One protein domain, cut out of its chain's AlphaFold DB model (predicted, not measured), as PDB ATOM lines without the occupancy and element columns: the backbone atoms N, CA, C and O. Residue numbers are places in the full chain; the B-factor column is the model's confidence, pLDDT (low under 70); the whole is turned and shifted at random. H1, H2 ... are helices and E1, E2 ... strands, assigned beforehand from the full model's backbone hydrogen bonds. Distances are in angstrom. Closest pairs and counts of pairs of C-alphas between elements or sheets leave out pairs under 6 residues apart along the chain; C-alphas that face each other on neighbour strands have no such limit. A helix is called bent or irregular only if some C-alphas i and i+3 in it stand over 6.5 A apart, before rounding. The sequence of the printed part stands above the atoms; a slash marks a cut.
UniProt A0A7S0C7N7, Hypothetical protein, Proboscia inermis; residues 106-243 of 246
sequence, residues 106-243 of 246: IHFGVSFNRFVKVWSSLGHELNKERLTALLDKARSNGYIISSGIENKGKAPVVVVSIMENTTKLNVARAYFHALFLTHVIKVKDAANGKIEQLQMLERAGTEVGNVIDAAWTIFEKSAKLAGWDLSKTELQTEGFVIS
ATOM      1  N   ILE A 106      -2.168 -38.473  39.951       91.25
ATOM      2  CA  ILE A 106      -3.115 -38.830  38.895       91.25
ATOM      3  C   ILE A 106      -4.239 -39.607  39.578       91.25
ATOM      4  O   ILE A 106      -4.006 -40.652  40.181       91.25
ATOM      5  N   HIS A 107      -5.450 -39.080  39.502       93.19
ATOM      6  CA  HIS A 107      -6.661 -39.752  39.938       93.19
ATOM      7  C   HIS A 107      -7.375 -40.289  38.701       93.19
ATOM      8  O   HIS A 107      -7.952 -39.528  37.922       93.19
ATOM      9  N   PHE A 108      -7.277 -41.600  38.491       94.44
ATOM     10  CA  PHE A 108      -7.711 -42.263  37.266       94.44
ATOM     11  C   PHE A 108      -9.021 -43.030  37.481       94.44
ATOM     12  O   PHE A 108      -9.147 -43.793  38.436       94.44
ATOM     13  N   GLY A 109     -10.009 -42.826  36.607       94.88
ATOM     14  CA  GLY A 109     -11.346 -43.408  36.757       94.88
ATOM     15  C   GLY A 109     -12.137 -42.806  37.922       94.88
ATOM     16  O   GLY A 109     -12.732 -43.543  38.705       94.88
ATOM     17  N   VAL A 110     -12.106 -41.475  38.063       95.31
ATOM     18  CA  VAL A 110     -12.861 -40.751  39.101       95.31
ATOM     19  C   VAL A 110     -14.306 -40.496  38.693       95.31
ATOM     20  O   VAL A 110     -14.629 -40.409  37.505       95.31
ATOM     21  N   SER A 111     -15.173 -40.280  39.685       95.62
ATOM     22  CA  SER A 111     -16.546 -39.832  39.447       95.62
ATOM     23  C   SER A 111     -16.592 -38.479  38.729       95.62
ATOM     24  O   SER A 111     -15.745 -37.606  38.950       95.62
ATOM     25  N   PHE A 112     -17.628 -38.269  37.913       94.50
ATOM     26  CA  PHE A 112     -17.831 -37.007  37.197       94.50
ATOM     27  C   PHE A 112     -17.896 -35.798  38.146       94.50
ATOM     28  O   PHE A 112     -17.323 -34.751  37.869       94.50
ATOM     29  N   ASN A 113     -18.503 -35.954  39.326       94.06
ATOM     30  CA  ASN A 113     -18.575 -34.887  40.330       94.06
ATOM     31  C   ASN A 113     -17.188 -34.464  40.831       94.06
ATOM     32  O   ASN A 113     -16.920 -33.273  40.999       94.06
ATOM     33  N   ARG A 114     -16.289 -35.430  41.064       94.12
ATOM     34  CA  ARG A 114     -14.908 -35.131  41.462       94.12
ATOM     35  C   ARG A 114     -14.149 -34.454  40.328       94.12
ATOM     36  O   ARG A 114     -13.426 -33.494  40.585       94.12
ATOM     37  N   PHE A 115     -14.358 -34.915  39.096       95.31
ATOM     38  CA  PHE A 115     -13.807 -34.279  37.909       95.31
ATOM     39  C   PHE A 115     -14.228 -32.808  37.814       95.31
ATOM     40  O   PHE A 115     -13.364 -31.937  37.763       95.31
ATOM     41  N   VAL A 116     -15.533 -32.517  37.874       94.12
ATOM     42  CA  VAL A 116     -16.073 -31.148  37.794       94.12
ATOM     43  C   VAL A 116     -15.520 -30.277  38.917       94.12
ATOM     44  O   VAL A 116     -15.110 -29.151  38.666       94.12
ATOM     45  N   LYS A 117     -15.420 -30.804  40.144       93.25
ATOM     46  CA  LYS A 117     -14.842 -30.071  41.279       93.25
ATOM     47  C   LYS A 117     -13.403 -29.617  41.012       93.25
ATOM     48  O   LYS A 117     -13.042 -28.499  41.373       93.25
ATOM     49  N   VAL A 118     -12.577 -30.476  40.414       92.50
ATOM     50  CA  VAL A 118     -11.192 -30.130  40.059       92.50
ATOM     51  C   VAL A 118     -11.159 -29.201  38.850       92.50
ATOM     52  O   VAL A 118     -10.447 -28.203  38.882       92.50
ATOM     53  N   TRP A 119     -11.968 -29.462  37.829       92.50
ATOM     54  CA  TRP A 119     -12.050 -28.630  36.630       92.50
ATOM     55  C   TRP A 119     -12.486 -27.190  36.948       92.50
ATOM     56  O   TRP A 119     -11.842 -26.236  36.518       92.50
ATOM     57  N   SER A 120     -13.496 -27.009  37.800       91.62
ATOM     58  CA  SER A 120     -13.948 -25.687  38.251       91.62
ATOM     59  C   SER A 120     -12.932 -24.954  39.132       91.62
ATOM     60  O   SER A 120     -13.024 -23.737  39.272       91.62
ATOM     61  N   SER A 121     -11.923 -25.643  39.684       89.62
ATOM     62  CA  SER A 121     -10.839 -24.977  40.428       89.62
ATOM     63  C   SER A 121      -9.966 -24.072  39.550       89.62
ATOM     64  O   SER A 121      -9.296 -23.190  40.081       89.62
ATOM     65  N   LEU A 122     -10.018 -24.246  38.224       87.25
ATOM     66  CA  LEU A 122      -9.381 -23.366  37.240       87.25
ATOM     67  C   LEU A 122     -10.219 -22.114  36.908       87.25
ATOM     68  O   LEU A 122      -9.863 -21.361  36.013       87.25
ATOM     69  N   GLY A 123     -11.348 -21.886  37.588       86.50
ATOM     70  CA  GLY A 123     -12.264 -20.781  37.269       86.50
ATOM     71  C   GLY A 123     -13.255 -21.105  36.147       86.50
ATOM     72  O   GLY A 123     -13.969 -20.227  35.665       86.50
ATOM     73  N   HIS A 124     -13.340 -22.370  35.723       86.94
ATOM     74  CA  HIS A 124     -14.360 -22.799  34.776       86.94
ATOM     75  C   HIS A 124     -15.718 -22.968  35.465       86.94
ATOM     76  O   HIS A 124     -15.958 -23.928  36.203       86.94
ATOM     77  N   GLU A 125     -16.640 -22.058  35.170       89.44
ATOM     78  CA  GLU A 125     -18.052 -22.257  35.484       89.44
ATOM     79  C   GLU A 125     -18.670 -23.301  34.546       89.44
ATOM     80  O   GLU A 125     -18.464 -23.269  33.322       89.44
ATOM     81  N   LEU A 126     -19.418 -24.241  35.132       89.50
ATOM     82  CA  LEU A 126     -20.147 -25.269  34.403       89.50
ATOM     83  C   LEU A 126     -21.469 -24.680  33.902       89.50
ATOM     84  O   LEU A 126     -22.449 -24.611  34.637       89.50
ATOM     85  N   ASN A 127     -21.494 -24.272  32.636       92.69
ATOM     86  CA  ASN A 127     -22.722 -23.921  31.933       92.69
ATOM     87  C   ASN A 127     -23.124 -25.040  30.954       92.69
ATOM     88  O   ASN A 127     -22.358 -25.973  30.691       92.69
ATOM     89  N   LYS A 128     -24.347 -24.958  30.415       91.19
ATOM     90  CA  LYS A 128     -24.906 -25.985  29.518       91.19
ATOM     91  C   LYS A 128     -24.041 -26.211  28.272       91.19
ATOM     92  O   LYS A 128     -23.858 -27.353  27.855       91.19
ATOM     93  N   GLU A 129     -23.492 -25.145  27.698       93.12
ATOM     94  CA  GLU A 129     -22.671 -25.205  26.483       93.12
ATOM     95  C   GLU A 129     -21.344 -25.926  26.733       93.12
ATOM     96  O   GLU A 129     -21.008 -26.873  26.023       93.12
ATOM     97  N   ARG A 130     -20.622 -25.554  27.797       91.44
ATOM     98  CA  ARG A 130     -19.357 -26.195  28.181       91.44
ATOM     99  C   ARG A 130     -19.552 -27.642  28.588       91.44
ATOM    100  O   ARG A 130     -18.729 -28.481  28.234       91.44
ATOM    101  N   LEU A 131     -20.634 -27.942  29.307       91.31
ATOM    102  CA  LEU A 131     -20.980 -29.319  29.642       91.31
ATOM    103  C   LEU A 131     -21.210 -30.139  28.369       91.31
ATOM    104  O   LEU A 131     -20.648 -31.221  28.247       91.31
ATOM    105  N   THR A 132     -21.972 -29.610  27.409       93.00
ATOM    106  CA  THR A 132     -22.211 -30.278  26.118       93.00
ATOM    107  C   THR A 132     -20.899 -30.541  25.384       93.00
ATOM    108  O   THR A 132     -20.603 -31.689  25.070       93.00
ATOM    109  N   ALA A 133     -20.054 -29.520  25.224       93.12
ATOM    110  CA  ALA A 133     -18.756 -29.661  24.566       93.12
ATOM    111  C   ALA A 133     -17.843 -30.688  25.263       93.12
ATOM    112  O   ALA A 133     -17.134 -31.461  24.615       93.12
ATOM    113  N   LEU A 134     -17.874 -30.722  26.596       92.50
ATOM    114  CA  LEU A 134     -17.103 -31.665  27.394       92.50
ATOM    115  C   LEU A 134     -17.606 -33.102  27.229       92.50
ATOM    116  O   LEU A 134     -16.794 -34.017  27.093       92.50
ATOM    117  N   LEU A 135     -18.925 -33.305  27.204       92.44
ATOM    118  CA  LEU A 135     -19.534 -34.614  26.968       92.44
ATOM    119  C   LEU A 135     -19.323 -35.092  25.528       92.44
ATOM    120  O   LEU A 135     -19.089 -36.280  25.319       92.44
ATOM    121  N   ASP A 136     -19.331 -34.197  24.544       93.62
ATOM    122  CA  ASP A 136     -19.039 -34.554  23.153       93.62
ATOM    123  C   ASP A 136     -17.579 -34.988  22.985       93.62
ATOM    124  O   ASP A 136     -17.306 -36.026  22.378       93.62
ATOM    125  N   LYS A 137     -16.643 -34.289  23.641       91.81
ATOM    126  CA  LYS A 137     -15.244 -34.729  23.740       91.81
ATOM    127  C   LYS A 137     -15.112 -36.068  24.476       91.81
ATOM    128  O   LYS A 137     -14.289 -36.905  24.102       91.81
ATOM    129  N   ALA A 138     -15.922 -36.294  25.514       93.31
ATOM    130  CA  ALA A 138     -15.963 -37.568  26.229       93.31
ATOM    131  C   ALA A 138     -16.413 -38.712  25.315       93.31
ATOM    132  O   ALA A 138     -15.817 -39.787  25.342       93.31
ATOM    133  N   ARG A 139     -17.441 -38.479  24.490       93.50
ATOM    134  CA  ARG A 139     -17.967 -39.453  23.523       93.50
ATOM    135  C   ARG A 139     -16.951 -39.774  22.435       93.50
ATOM    136  O   ARG A 139     -16.784 -40.946  22.115       93.50
ATOM    137  N   SER A 140     -16.256 -38.768  21.899       93.19
ATOM    138  CA  SER A 140     -15.260 -38.986  20.842       93.19
ATOM    139  C   SER A 140     -14.040 -39.760  21.344       93.19
ATOM    140  O   SER A 140     -13.524 -40.629  20.648       93.19
ATOM    141  N   ASN A 141     -13.580 -39.459  22.563       94.56
ATOM    142  CA  ASN A 141     -12.314 -39.984  23.080       94.56
ATOM    143  C   ASN A 141     -12.488 -41.191  24.016       94.56
ATOM    144  O   ASN A 141     -11.524 -41.905  24.287       94.56
ATOM    145  N   GLY A 142     -13.691 -41.408  24.551       96.38
ATOM    146  CA  GLY A 142     -13.973 -42.376  25.617       96.38
ATOM    147  C   GLY A 142     -13.532 -41.916  27.016       96.38
ATOM    148  O   GLY A 142     -13.637 -42.666  27.989       96.38
ATOM    149  N   TYR A 143     -13.017 -40.698  27.163       97.38
ATOM    150  CA  TYR A 143     -12.607 -40.159  28.456       97.38
ATOM    151  C   TYR A 143     -12.569 -38.634  28.438       97.38
ATOM    152  O   TYR A 143     -12.492 -37.994  27.386       97.38
ATOM    153  N   ILE A 144     -12.563 -38.062  29.636       97.06
ATOM    154  CA  ILE A 144     -12.286 -36.649  29.891       97.06
ATOM    155  C   ILE A 144     -11.138 -36.537  30.881       97.06
ATOM    156  O   ILE A 144     -10.977 -37.369  31.775       97.06
ATOM    157  N   ILE A 145     -10.333 -35.498  30.706       97.19
ATOM    158  CA  ILE A 145      -9.162 -35.221  31.527       97.19
ATOM    159  C   ILE A 145      -9.117 -33.735  31.861       97.19
ATOM    160  O   ILE A 145      -9.459 -32.887  31.038       97.19
ATOM    161  N   SER A 146      -8.715 -33.431  33.088       95.56
ATOM    162  CA  SER A 146      -8.463 -32.073  33.545       95.56
ATOM    163  C   SER A 146      -7.314 -32.081  34.547       95.56
ATOM    164  O   SER A 146      -7.024 -33.103  35.174       95.56
ATOM    165  N   SER A 147      -6.654 -30.939  34.691       94.75
ATOM    166  CA  SER A 147      -5.757 -30.675  35.807       94.75
ATOM    167  C   SER A 147      -6.321 -29.538  36.646       94.75
ATOM    168  O   SER A 147      -7.116 -28.738  36.169       94.75
ATOM    169  N   GLY A 148      -5.955 -29.488  37.916       92.50
ATOM    170  CA  GLY A 148      -6.438 -28.461  38.829       92.50
ATOM    171  C   GLY A 148      -5.789 -28.625  40.185       92.50
ATOM    172  O   GLY A 148      -4.783 -29.321  40.301       92.50
ATOM    173  N   ILE A 149      -6.360 -28.018  41.220       88.50
ATOM    174  CA  ILE A 149      -5.820 -28.102  42.578       88.50
ATOM    175  C   ILE A 149      -6.836 -28.782  43.491       88.50
ATOM    176  O   ILE A 149      -7.953 -28.304  43.677       88.50
ATOM    177  N   GLU A 150      -6.436 -29.893  44.107       82.62
ATOM    178  CA  GLU A 150      -7.273 -30.591  45.079       82.62
ATOM    179  C   GLU A 150      -6.961 -30.114  46.509       82.62
ATOM    180  O   GLU A 150      -5.803 -29.937  46.875       82.62
ATOM    181  N   ASN A 151      -8.002 -29.920  47.330       68.88
ATOM    182  CA  ASN A 151      -7.941 -29.639  48.775       68.88
ATOM    183  C   ASN A 151      -7.004 -28.486  49.208       68.88
ATOM    184  O   ASN A 151      -5.818 -28.682  49.463       68.88
ATOM    185  N   LYS A 152      -7.567 -27.282  49.407       65.81
ATOM    186  CA  LYS A 152      -6.913 -26.120  50.057       65.81
ATOM    187  C   LYS A 152      -5.474 -25.814  49.582       65.81
ATOM    188  O   LYS A 152      -4.670 -25.301  50.354       65.81
ATOM    189  N   GLY A 153      -5.156 -26.053  48.309       58.88
ATOM    190  CA  GLY A 153      -4.040 -25.363  47.660       58.88
ATOM    191  C   GLY A 153      -2.661 -26.021  47.707       58.88
ATOM    192  O   GLY A 153      -1.699 -25.310  47.448       58.88
ATOM    193  N   LYS A 154      -2.510 -27.306  48.065       70.31
ATOM    194  CA  LYS A 154      -1.156 -27.853  48.306       70.31
ATOM    195  C   LYS A 154      -0.497 -28.545  47.115       70.31
ATOM    196  O   LYS A 154       0.727 -28.589  47.063       70.31
ATOM    197  N   ALA A 155      -1.261 -29.093  46.176       79.81
ATOM    198  CA  ALA A 155      -0.680 -29.798  45.041       79.81
ATOM    199  C   ALA A 155      -1.656 -29.828  43.862       79.81
ATOM    200  O   ALA A 155      -2.817 -30.203  44.054       79.81
ATOM    201  N   PRO A 156      -1.201 -29.488  42.647       88.12
ATOM    202  CA  PRO A 156      -1.943 -29.834  41.465       88.12
ATOM    203  C   PRO A 156      -2.186 -31.328  41.378       88.12
ATOM    204  O   PRO A 156      -1.444 -32.140  41.931       88.12
ATOM    205  N   VAL A 157      -3.251 -31.671  40.686       91.81
ATOM    206  CA  VAL A 157      -3.677 -33.036  40.430       91.81
ATOM    207  C   VAL A 157      -4.107 -33.136  38.979       91.81
ATOM    208  O   VAL A 157      -4.508 -32.141  38.373       91.81
ATOM    209  N   VAL A 158      -4.053 -34.347  38.444       94.56
ATOM    210  CA  VAL A 158      -4.653 -34.678  37.153       94.56
ATOM    211  C   VAL A 158      -5.782 -35.656  37.427       94.56
ATOM    212  O   VAL A 158      -5.568 -36.685  38.061       94.56
ATOM    213  N   VAL A 159      -6.989 -35.331  36.981       95.75
ATOM    214  CA  VAL A 159      -8.170 -36.186  37.121       95.75
ATOM    215  C   VAL A 159      -8.593 -36.704  35.759       95.75
ATOM    216  O   VAL A 159      -8.658 -35.947  34.789       95.75
ATOM    217  N   VAL A 160      -8.909 -37.994  35.693       97.31
ATOM    218  CA  VAL A 160      -9.437 -38.642  34.493       97.31
ATOM    219  C   VAL A 160     -10.726 -39.359  34.845       97.31
ATOM    220  O   VAL A 160     -10.741 -40.203  35.743       97.31
ATOM    221  N   SER A 161     -11.790 -39.071  34.104       97.31
ATOM    222  CA  SER A 161     -13.021 -39.858  34.150       97.31
ATOM    223  C   SER A 161     -13.201 -40.613  32.843       97.31
ATOM    224  O   SER A 161     -12.998 -40.064  31.759       97.31
ATOM    225  N   ILE A 162     -13.568 -41.885  32.961       96.75
ATOM    226  CA  ILE A 162     -13.636 -42.834  31.849       96.75
ATOM    227  C   ILE A 162     -15.106 -43.106  31.539       96.75
ATOM    228  O   ILE A 162     -15.914 -43.259  32.455       96.75
ATOM    229  N   MET A 163     -15.459 -43.152  30.259       96.19
ATOM    230  CA  MET A 163     -16.794 -43.552  29.817       96.19
ATOM    231  C   MET A 163     -16.988 -45.069  29.973       96.19
ATOM    232  O   MET A 163     -16.041 -45.841  29.855       96.19
ATOM    233  N   GLU A 164     -18.219 -45.509  30.223       93.62
ATOM    234  CA  GLU A 164     -18.544 -46.930  30.434       93.62
ATOM    235  C   GLU A 164     -18.119 -47.831  29.259       93.62
ATOM    236  O   GLU A 164     -17.564 -48.905  29.463       93.62
ATOM    237  N   ASN A 165     -18.287 -47.354  28.024       92.31
ATOM    238  CA  ASN A 165     -18.028 -48.125  26.801       92.31
ATOM    239  C   ASN A 165     -16.609 -47.928  26.233       92.31
ATOM    240  O   ASN A 165     -16.383 -48.074  25.030       92.31
ATOM    241  N   THR A 166     -15.646 -47.549  27.072       94.69
ATOM    242  CA  THR A 166     -14.291 -47.219  26.619       94.69
ATOM    243  C   THR A 166     -13.437 -48.461  26.413       94.69
ATOM    244  O   THR A 166     -13.279 -49.297  27.301       94.69
ATOM    245  N   THR A 167     -12.820 -48.560  25.236       95.31
ATOM    246  CA  THR A 167     -11.900 -49.653  24.905       95.31
ATOM    247  C   THR A 167     -10.631 -49.595  25.757       95.31
ATOM    248  O   THR A 167     -10.194 -48.527  26.190       95.31
ATOM    249  N   LYS A 168      -9.965 -50.740  25.956       94.31
ATOM    250  CA  LYS A 168      -8.685 -50.802  26.686       94.31
ATOM    251  C   LYS A 168      -7.592 -49.933  26.056       94.31
ATOM    252  O   LYS A 168      -6.807 -49.324  26.775       94.31
ATOM    253  N   LEU A 169      -7.598 -49.806  24.729       95.38
ATOM    254  CA  LEU A 169      -6.699 -48.907  24.008       95.38
ATOM    255  C   LEU A 169      -6.958 -47.435  24.370       95.38
ATOM    256  O   LEU A 169      -6.020 -46.697  24.656       95.38
ATOM    257  N   ASN A 170      -8.227 -47.019  24.439       95.62
ATOM    258  CA  ASN A 170      -8.584 -45.664  24.867       95.62
ATOM    259  C   ASN A 170      -8.284 -45.427  26.353       95.62
ATOM    260  O   ASN A 170      -7.885 -44.326  26.721       95.62
ATOM    261  N   VAL A 171      -8.404 -46.453  27.202       95.50
ATOM    262  CA  VAL A 171      -7.951 -46.405  28.603       95.50
ATOM    263  C   VAL A 171      -6.434 -46.181  28.679       95.50
ATOM    264  O   VAL A 171      -5.985 -45.294  29.409       95.50
ATOM    265  N   ALA A 172      -5.640 -46.900  27.879       96.25
ATOM    266  CA  ALA A 172      -4.197 -46.676  27.779       96.25
ATOM    267  C   ALA A 172      -3.871 -45.256  27.274       96.25
ATOM    268  O   ALA A 172      -3.018 -44.578  27.849       96.25
ATOM    269  N   ARG A 173      -4.605 -44.760  26.266       97.31
ATOM    270  CA  ARG A 173      -4.483 -43.381  25.762       97.31
ATOM    271  C   ARG A 173      -4.807 -42.338  26.822       97.31
ATOM    272  O   ARG A 173      -4.093 -41.345  26.936       97.31
ATOM    273  N   ALA A 174      -5.848 -42.559  27.619       97.00
ATOM    274  CA  ALA A 174      -6.235 -41.661  28.700       97.00
ATOM    275  C   ALA A 174      -5.133 -41.542  29.762       97.00
ATOM    276  O   ALA A 174      -4.818 -40.445  30.223       97.00
ATOM    277  N   TYR A 175      -4.507 -42.663  30.120       95.94
ATOM    278  CA  TYR A 175      -3.418 -42.674  31.095       95.94
ATOM    279  C   TYR A 175      -2.120 -42.093  30.530       95.94
ATOM    280  O   TYR A 175      -1.446 -41.321  31.211       95.94
ATOM    281  N   PHE A 176      -1.809 -42.367  29.256       96.50
ATOM    282  CA  PHE A 176      -0.738 -41.677  28.531       96.50
ATOM    283  C   PHE A 176      -0.927 -40.158  28.579       96.50
ATOM    284  O   PHE A 176      -0.003 -39.438  28.951       96.50
ATOM    285  N   HIS A 177      -2.133 -39.671  28.277       96.81
ATOM    286  CA  HIS A 177      -2.472 -38.250  28.336       96.81
ATOM    287  C   HIS A 177      -2.262 -37.682  29.745       96.81
ATOM    288  O   HIS A 177      -1.640 -36.632  29.904       96.81
ATOM    289  N   ALA A 178      -2.690 -38.403  30.784       96.12
ATOM    290  CA  ALA A 178      -2.478 -37.988  32.167       96.12
ATOM    291  C   ALA A 178      -0.996 -37.892  32.550       96.12
ATOM    292  O   ALA A 178      -0.585 -36.917  33.190       96.12
ATOM    293  N   LEU A 179      -0.178 -38.856  32.127       94.06
ATOM    294  CA  LEU A 179       1.266 -38.838  32.358       94.06
ATOM    295  C   LEU A 179       1.980 -37.744  31.564       94.06
ATOM    296  O   LEU A 179       2.901 -37.119  32.098       94.06
ATOM    297  N   PHE A 180       1.552 -37.498  30.324       93.75
ATOM    298  CA  PHE A 180       2.057 -36.411  29.486       93.75
ATOM    299  C   PHE A 180       1.803 -35.068  30.168       93.75
ATOM    300  O   PHE A 180       2.734 -34.300  30.408       93.75
ATOM    301  N   LEU A 181       0.552 -34.825  30.566       93.81
ATOM    302  CA  LEU A 181       0.150 -33.606  31.258       93.81
ATOM    303  C   LEU A 181       0.910 -33.421  32.572       93.81
ATOM    304  O   LEU A 181       1.445 -32.349  32.840       93.81
ATOM    305  N   THR A 182       1.045 -34.490  33.353       91.69
ATOM    306  CA  THR A 182       1.835 -34.486  34.590       91.69
ATOM    307  C   THR A 182       3.293 -34.101  34.335       91.69
ATOM    308  O   THR A 182       3.877 -33.345  35.113       91.69
ATOM    309  N   HIS A 183       3.900 -34.610  33.262       88.44
ATOM    310  CA  HIS A 183       5.268 -34.264  32.883       88.44
ATOM    311  C   HIS A 183       5.412 -32.783  32.537       88.44
ATOM    312  O   HIS A 183       6.336 -32.143  33.036       88.44
ATOM    313  N   VAL A 184       4.494 -32.232  31.741       88.00
ATOM    314  CA  VAL A 184       4.502 -30.805  31.380       88.00
ATOM    315  C   VAL A 184       4.332 -29.929  32.623       88.00
ATOM    316  O   VAL A 184       5.117 -29.007  32.832       88.00
ATOM    317  N   ILE A 185       3.387 -30.265  33.507       89.31
ATOM    318  CA  ILE A 185       3.170 -29.537  34.768       89.31
ATOM    319  C   ILE A 185       4.434 -29.556  35.634       89.31
ATOM    320  O   ILE A 185       4.831 -28.523  36.161       89.31
ATOM    321  N   LYS A 186       5.096 -30.709  35.775       84.81
ATOM    322  CA  LYS A 186       6.323 -30.838  36.579       84.81
ATOM    323  C   LYS A 186       7.471 -29.969  36.087       84.81
ATOM    324  O   LYS A 186       8.222 -29.463  36.910       84.81
ATOM    325  N   VAL A 187       7.629 -29.846  34.772       80.94
ATOM    326  CA  VAL A 187       8.679 -29.007  34.184       80.94
ATOM    327  C   VAL A 187       8.423 -27.530  34.505       80.94
ATOM    328  O   VAL A 187       9.371 -26.811  34.792       80.94
ATOM    329  N   LYS A 188       7.152 -27.100  34.532       79.06
ATOM    330  CA  LYS A 188       6.756 -25.699  34.765       79.06
ATOM    331  C   LYS A 188       6.595 -25.311  36.241       79.06
ATOM    332  O   LYS A 188       6.712 -24.144  36.590       79.06
ATOM    333  N   ASP A 189       6.317 -26.266  37.126       74.06
ATOM    334  CA  ASP A 189       6.008 -25.998  38.539       74.06
ATOM    335  C   ASP A 189       7.214 -25.564  39.387       74.06
ATOM    336  O   ASP A 189       7.036 -25.110  40.513       74.06
ATOM    337  N   ALA A 190       8.436 -25.666  38.865       61.56
ATOM    338  CA  ALA A 190       9.651 -25.317  39.601       61.56
ATOM    339  C   ALA A 190       9.799 -23.811  39.925       61.56
ATOM    340  O   ALA A 190      10.762 -23.454  40.597       61.56
ATOM    341  N   ALA A 191       8.882 -22.941  39.477       54.69
ATOM    342  CA  ALA A 191       9.130 -21.498  39.426       54.69
ATOM    343  C   ALA A 191       8.125 -20.569  40.148       54.69
ATOM    344  O   ALA A 191       8.500 -19.439  40.442       54.69
ATOM    345  N   ASN A 192       6.886 -20.978  40.470       57.78
ATOM    346  CA  ASN A 192       5.788 -19.989  40.527       57.78
ATOM    347  C   ASN A 192       4.888 -19.996  41.784       57.78
ATOM    348  O   ASN A 192       4.731 -21.005  42.480       57.78
ATOM    349  N   GLY A 193       4.239 -18.849  42.040       66.75
ATOM    350  CA  GLY A 193       3.233 -18.650  43.094       66.75
ATOM    351  C   GLY A 193       1.848 -19.241  42.763       66.75
ATOM    352  O   GLY A 193       1.604 -19.778  41.687       66.75
ATOM    353  N   LYS A 194       0.881 -19.141  43.691       70.06
ATOM    354  CA  LYS A 194      -0.426 -19.837  43.585       70.06
ATOM    355  C   LYS A 194      -1.311 -19.392  42.403       70.06
ATOM    356  O   LYS A 194      -1.985 -20.232  41.815       70.06
ATOM    357  N   ILE A 195      -1.362 -18.096  42.082       66.19
ATOM    358  CA  ILE A 195      -2.194 -17.578  40.971       66.19
ATOM    359  C   ILE A 195      -1.580 -17.974  39.625       66.19
ATOM    360  O   ILE A 195      -2.272 -18.499  38.754       66.19
ATOM    361  N   GLU A 196      -0.263 -17.823  39.501       80.38
ATOM    362  CA  GLU A 196       0.510 -18.289  38.349       80.38
ATOM    363  C   GLU A 196       0.374 -19.803  38.153       80.38
ATOM    364  O   GLU A 196       0.345 -20.278  37.020       80.38
ATOM    365  N   GLN A 197       0.209 -20.568  39.239       83.50
ATOM    366  CA  GLN A 197       0.001 -22.011  39.165       83.50
ATOM    367  C   GLN A 197      -1.291 -22.380  38.419       83.50
ATOM    368  O   GLN A 197      -1.263 -23.301  37.613       83.50
ATOM    369  N   LEU A 198      -2.411 -21.680  38.631       86.56
ATOM    370  CA  LEU A 198      -3.668 -21.993  37.930       86.56
ATOM    371  C   LEU A 198      -3.569 -21.710  36.426       86.56
ATOM    372  O   LEU A 198      -3.919 -22.567  35.617       86.56
ATOM    373  N   GLN A 199      -3.017 -20.551  36.057       87.31
ATOM    374  CA  GLN A 199      -2.782 -20.200  34.653       87.31
ATOM    375  C   GLN A 199      -1.801 -21.172  33.986       87.31
ATOM    376  O   GLN A 199      -1.990 -21.572  32.840       87.31
ATOM    377  N   MET A 200      -0.766 -21.602  34.711       89.19
ATOM    378  CA  MET A 200       0.195 -22.597  34.240       89.19
ATOM    379  C   MET A 200      -0.457 -23.966  33.999       89.19
ATOM    380  O   MET A 200      -0.158 -24.596  32.984       89.19
ATOM    381  N   LEU A 201      -1.386 -24.402  34.860       90.50
ATOM    382  CA  LEU A 201      -2.145 -25.646  34.668       90.50
ATOM    383  C   LEU A 201      -3.052 -25.587  33.435       90.50
ATOM    384  O   LEU A 201      -3.090 -26.540  32.654       90.50
ATOM    385  N   GLU A 202      -3.746 -24.467  33.226       91.19
ATOM    386  CA  GLU A 202      -4.592 -24.262  32.047       91.19
ATOM    387  C   GLU A 202      -3.765 -24.232  30.752       91.19
ATOM    388  O   GLU A 202      -4.090 -24.927  29.781       91.19
ATOM    389  N   ARG A 203      -2.638 -23.507  30.755       90.44
ATOM    390  CA  ARG A 203      -1.687 -23.485  29.632       90.44
ATOM    391  C   ARG A 203      -1.138 -24.878  29.337       90.44
ATOM    392  O   ARG A 203      -1.118 -25.279  28.179       90.44
ATOM    393  N   ALA A 204      -0.742 -25.635  30.363       91.44
ATOM    394  CA  ALA A 204      -0.267 -27.009  30.200       91.44
ATOM    395  C   ALA A 204      -1.351 -27.922  29.605       91.44
ATOM    396  O   ALA A 204      -1.067 -28.703  28.700       91.44
ATOM    397  N   GLY A 205      -2.601 -27.801  30.064       92.56
ATOM    398  CA  GLY A 205      -3.733 -28.545  29.504       92.56
ATOM    399  C   GLY A 205      -3.983 -28.227  28.028       92.56
ATOM    400  O   GLY A 205      -4.227 -29.137  27.236       92.56
ATOM    401  N   THR A 206      -3.876 -26.952  27.654       91.38
ATOM    402  CA  THR A 206      -4.055 -26.488  26.270       91.38
ATOM    403  C   THR A 206      -2.929 -26.982  25.363       91.38
ATOM    404  O   THR A 206      -3.187 -27.554  24.307       91.38
ATOM    405  N   GLU A 207      -1.682 -26.825  25.802       89.94
ATOM    406  CA  GLU A 207      -0.491 -27.261  25.072       89.94
ATOM    407  C   GLU A 207      -0.527 -28.766  24.793       89.94
ATOM    408  O   GLU A 207      -0.396 -29.194  23.646       89.94
ATOM    409  N   VAL A 208      -0.786 -29.574  25.826       93.19
ATOM    410  CA  VAL A 208      -0.895 -31.028  25.673       93.19
ATOM    411  C   VAL A 208      -2.074 -31.389  24.778       93.19
ATOM    412  O   VAL A 208      -1.922 -32.228  23.894       93.19
ATOM    413  N   GLY A 209      -3.217 -30.715  24.932       92.69
ATOM    414  CA  GLY A 209      -4.388 -30.915  24.079       92.69
ATOM    415  C   GLY A 209      -4.108 -30.722  22.584       92.69
ATOM    416  O   GLY A 209      -4.699 -31.432  21.775       92.69
ATOM    417  N   ASN A 210      -3.179 -29.834  22.220       90.94
ATOM    418  CA  ASN A 210      -2.826 -29.561  20.825       90.94
ATOM    419  C   ASN A 210      -1.905 -30.621  20.201       90.94
ATOM    420  O   ASN A 210      -1.887 -30.766  18.977       90.94
ATOM    421  N   VAL A 211      -1.130 -31.350  21.010       93.00
ATOM    422  CA  VAL A 211      -0.105 -32.294  20.522       93.00
ATOM    423  C   VAL A 211      -0.405 -33.756  20.845       93.00
ATOM    424  O   VAL A 211       0.264 -34.646  20.317       93.00
ATOM    425  N   ILE A 212      -1.402 -34.025  21.696       94.25
ATOM    426  CA  ILE A 212      -1.653 -35.360  22.248       94.25
ATOM    427  C   ILE A 212      -1.935 -36.411  21.173       94.25
ATOM    428  O   ILE A 212      -1.488 -37.544  21.317       94.25
ATOM    429  N   ASP A 213      -2.614 -36.055  20.085       94.38
ATOM    430  CA  ASP A 213      -2.988 -37.009  19.034       94.38
ATOM    431  C   ASP A 213      -1.778 -37.459  18.209       94.38
ATOM    432  O   ASP A 213      -1.592 -38.657  17.962       94.38
ATOM    433  N   ALA A 214      -0.905 -36.514  17.852       92.31
ATOM    434  CA  ALA A 214       0.356 -36.808  17.177       92.31
ATOM    435  C   ALA A 214       1.291 -37.610  18.097       92.31
ATOM    436  O   ALA A 214       1.824 -38.649  17.697       92.31
ATOM    437  N   ALA A 215       1.432 -37.179  19.355       93.50
ATOM    438  CA  ALA A 215       2.259 -37.863  20.345       93.50
ATOM    439  C   ALA A 215       1.764 -39.287  20.628       93.50
ATOM    440  O   ALA A 215       2.569 -40.216  20.671       93.50
ATOM    441  N   TRP A 216       0.448 -39.475  20.765       96.06
ATOM    442  CA  TRP A 216      -0.167 -40.789  20.941       96.06
ATOM    443  C   TRP A 216       0.099 -41.698  19.744       96.06
ATOM    444  O   TRP A 216       0.515 -42.834  19.931       96.06
ATOM    445  N   THR A 217      -0.076 -41.196  18.518       95.81
ATOM    446  CA  THR A 217       0.150 -41.981  17.294       95.81
ATOM    447  C   THR A 217       1.579 -42.520  17.221       95.81
ATOM    448  O   THR A 217       1.803 -43.665  16.824       95.81
ATOM    449  N   ILE A 218       2.559 -41.703  17.609       95.19
ATOM    450  CA  ILE A 218       3.967 -42.109  17.625       95.19
ATOM    451  C   ILE A 218       4.216 -43.087  18.767       95.19
ATOM    452  O   ILE A 218       4.796 -44.144  18.533       95.19
ATOM    453  N   PHE A 219       3.722 -42.783  19.970       96.31
ATOM    454  CA  PHE A 219       3.837 -43.664  21.130       96.31
ATOM    455  C   PHE A 219       3.249 -45.054  20.863       96.31
ATOM    456  O   PHE A 219       3.909 -46.050  21.132       96.31
ATOM    457  N   GLU A 220       2.048 -45.138  20.292       97.06
ATOM    458  CA  GLU A 220       1.370 -46.395  19.978       97.06
ATOM    459  C   GLU A 220       2.185 -47.245  18.995       97.06
ATOM    460  O   GLU A 220       2.418 -48.433  19.238       97.06
ATOM    461  N   LYS A 221       2.696 -46.633  17.918       96.38
ATOM    462  CA  LYS A 221       3.573 -47.313  16.952       96.38
ATOM    463  C   LYS A 221       4.876 -47.774  17.604       96.38
ATOM    464  O   LYS A 221       5.276 -48.922  17.421       96.38
ATOM    465  N   SER A 222       5.512 -46.906  18.384       96.00
ATOM    466  CA  SER A 222       6.741 -47.193  19.128       96.00
ATOM    467  C   SER A 222       6.571 -48.328  20.140       96.00
ATOM    468  O   SER A 222       7.420 -49.216  20.225       96.00
ATOM    469  N   ALA A 223       5.458 -48.339  20.874       95.88
ATOM    470  CA  ALA A 223       5.113 -49.386  21.827       95.88
ATOM    471  C   ALA A 223       4.898 -50.725  21.111       95.88
ATOM    472  O   ALA A 223       5.491 -51.731  21.503       95.88
ATOM    473  N   LYS A 224       4.141 -50.723  20.007       96.00
ATOM    474  CA  LYS A 224       3.920 -51.916  19.182       96.00
ATOM    475  C   LYS A 224       5.226 -52.484  18.619       96.00
ATOM    476  O   LYS A 224       5.435 -53.691  18.687       96.00
ATOM    477  N   LEU A 225       6.123 -51.634  18.110       96.12
ATOM    478  CA  LEU A 225       7.443 -52.050  17.610       96.12
ATOM    479  C   LEU A 225       8.319 -52.676  18.703       96.12
ATOM    480  O   LEU A 225       9.078 -53.598  18.425       96.12
ATOM    481  N   ALA A 226       8.196 -52.203  19.943       95.38
ATOM    482  CA  ALA A 226       8.897 -52.762  21.096       95.38
ATOM    483  C   ALA A 226       8.252 -54.048  21.660       95.38
ATOM    484  O   ALA A 226       8.792 -54.636  22.599       95.38
ATOM    485  N   GLY A 227       7.121 -54.495  21.098       95.44
ATOM    486  CA  GLY A 227       6.405 -55.703  21.520       95.44
ATOM    487  C   GLY A 227       5.395 -55.488  22.652       95.44
ATOM    488  O   GLY A 227       5.043 -56.446  23.335       95.44
ATOM    489  N   TRP A 228       4.943 -54.253  22.886       95.06
ATOM    490  CA  TRP A 228       3.867 -53.973  23.842       95.06
ATOM    491  C   TRP A 228       2.490 -54.134  23.203       95.06
ATOM    492  O   TRP A 228       2.242 -53.638  22.102       95.06
ATOM    493  N   ASP A 229       1.567 -54.748  23.942       95.50
ATOM    494  CA  ASP A 229       0.162 -54.851  23.558       95.50
ATOM    495  C   ASP A 229      -0.695 -53.917  24.421       95.50
ATOM    496  O   ASP A 229      -1.141 -54.259  25.521       95.50
ATOM    497  N   LEU A 230      -0.951 -52.715  23.897       94.31
ATOM    498  CA  LEU A 230      -1.740 -51.698  24.592       94.31
ATOM    499  C   LEU A 230      -3.205 -52.119  24.801       94.31
ATOM    500  O   LEU A 230      -3.854 -51.605  25.713       94.31
ATOM    501  N   SER A 231      -3.727 -53.068  24.016       94.06
ATOM    502  CA  SER A 231      -5.107 -53.555  24.153       94.06
ATOM    503  C   SER A 231      -5.305 -54.465  25.370       94.06
ATOM    504  O   SER A 231      -6.420 -54.585  25.876       94.06
ATOM    505  N   LYS A 232      -4.216 -55.044  25.892       91.38
ATOM    506  CA  LYS A 232      -4.200 -55.867  27.112       91.38
ATOM    507  C   LYS A 232      -3.840 -55.067  28.369       91.38
ATOM    508  O   LYS A 232      -3.543 -55.651  29.404       91.38
ATOM    509  N   THR A 233      -3.812 -53.740  28.278       87.25
ATOM    510  CA  THR A 233      -3.434 -52.855  29.386       87.25
ATOM    511  C   THR A 233      -4.447 -52.928  30.532       87.25
ATOM    512  O   THR A 233      -5.656 -52.771  30.335       87.25
ATOM    513  N   GLU A 234      -3.941 -53.128  31.747       87.00
ATOM    514  CA  GLU A 234      -4.708 -53.211  32.990       87.00
ATOM    515  C   GLU A 234      -4.224 -52.125  33.953       87.00
ATOM    516  O   GLU A 234      -3.231 -52.287  34.660       87.00
ATOM    517  N   LEU A 235      -4.930 -50.995  33.966       86.44
ATOM    518  CA  LEU A 235      -4.609 -49.859  34.832       86.44
ATOM    519  C   LEU A 235      -5.510 -49.842  36.061       86.44
ATOM    520  O   LEU A 235      -6.695 -50.182  35.968       86.44
ATOM    521  N   GLN A 236      -4.964 -49.416  37.199       85.81
ATOM    522  CA  GLN A 236      -5.758 -49.250  38.413       85.81
ATOM    523  C   GLN A 236      -6.644 -48.011  38.285       85.81
ATOM    524  O   GLN A 236      -6.187 -46.921  37.944       85.81
ATOM    525  N   THR A 237      -7.932 -48.182  38.574       86.94
ATOM    526  CA  THR A 237      -8.921 -47.102  38.572       86.94
ATOM    527  C   THR A 237      -9.531 -46.943  39.963       86.94
ATOM    528  O   THR A 237      -9.518 -47.872  40.772       86.94
ATOM    529  N   GLU A 238     -10.119 -45.779  40.243       87.38
ATOM    530  CA  GLU A 238     -10.943 -45.565  41.444       87.38
ATOM    531  C   GLU A 238     -12.338 -46.215  41.344       87.38
ATOM    532  O   GLU A 238     -13.145 -46.088  42.264       87.38
ATOM    533  N   GLY A 239     -12.627 -46.929  40.250       86.69
ATOM    534  CA  GLY A 239     -13.847 -47.721  40.084       86.69
ATOM    535  C   GLY A 239     -15.072 -46.958  39.576       86.69
ATOM    536  O   GLY A 239     -16.147 -47.548  39.510       86.69
ATOM    537  N   PHE A 240     -14.948 -45.682  39.194       91.94
ATOM    538  CA  PHE A 240     -16.062 -44.926  38.620       91.94
ATOM    539  C   PHE A 240     -16.006 -44.903  37.092       91.94
ATOM    540  O   PHE A 240     -14.952 -44.692  36.489       91.94
ATOM    541  N   VAL A 241     -17.178 -45.043  36.476       88.81
ATOM    542  CA  VAL A 241     -17.397 -44.873  35.036       88.81
ATOM    543  C   VAL A 241     -18.527 -43.877  34.794       88.81
ATOM    544  O   VAL A 241     -19.441 -43.745  35.610       88.81
ATOM    545  N   ILE A 242     -18.451 -43.146  33.686       90.19
ATOM    546  CA  ILE A 242     -19.494 -42.220  33.247       90.19
ATOM    547  C   ILE A 242     -20.416 -42.949  32.269       90.19
ATOM    548  O   ILE A 242     -19.982 -43.372  31.196       90.19
ATOM    549  N   SER A 243     -21.700 -43.022  32.615       89.06
ATOM    550  CA  SER A 243     -22.779 -43.440  31.717       89.06
ATOM    551  C   SER A 243     -23.606 -42.213  31.317       89.06
ATOM    552  O   SER A 243     -24.186 -41.555  32.186       89.06
TER     553      SER A 243
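Overview. This is residues 106 to 243 of the 246 residues of the protein "Hypothetical protein" of Proboscia inermis (UniProt A0A7S0C7N7). A small, strongly twisted sheet lies between helices in three layers, helices on both faces of a sheet: H3 and arm H4a cover one face and H1 the other, where H2 also stands up. H4 bends, and its second arm H4b leads away until residues 221 to 227 stick out; the tail then folds back, and residues 241 to 242 pair parallel with 162 to 163 of E3. The printed part has 138 residues with four named helices and three named strands, in the order E1 H1 H2 E2 E3 H3 H4, of mixed class; the mixed sheet runs E1 E3 E2. It is compact, with a radius of gyration of the C-alphas of 15.0 A and spans of 43 by 35 by 25 A.

Arrangement. Inner strand E3, residues 155 to 163, forms an antiparallel hairpin with E2, residues 143 to 150 (N 159 and O 146, 2.9 A). E1, residues 106 to 108, is parallel to E3 (N 107 and O 158, 2.8 A). H3, residues 168 to 188, runs along E3 at 16 degrees on the local plane; their closest C-alphas, Val 158 and Ala 178, are 6.4 A apart. H4, residues 194 to 225, was assigned as one helix by its hydrogen bonds but is bent: C-alphas 210 and 213 are 7.7 A apart. H4a, residues 194 to 210, touches H3 in a helical hairpin, closest at C-alphas Val 184 and Ala 204, 6.2 A. H4b, residues 213 to 225, is not on the sheet. On the opposite face, H1, residues 112 to 122, has a height over the sheet of 7.4 A, with C-alphas Val 118 and Gly 148 closest to E2 at 5.2 A. H2, residues 128 to 141, comes closest to E2 at C-alphas Ala 138 and Ile 144, 5.3 A. Every O i to N i+4 pair is within hydrogen-bond range in H2, H3 and H4b, against 5 of 7 in H1 and 12 of 13 in H4a.

Along the chain. E1 begins at C-alpha 106, (-3.115, -38.830, 38.895), and H4b ends at C-alpha 225, (7.443, -52.050, 17.610). H3 is 30.6 A long, E3 26.1 A and H4a 24.9 A.

Size, cuts and confidence. The two C-alphas farthest apart, those of Asn 127 and Gly 227, are 44.3 A apart. The printed part has no cut, and the links between its named elements are tight. Residues 151 to 153, 190 to 193 and 195 have pLDDT under 70.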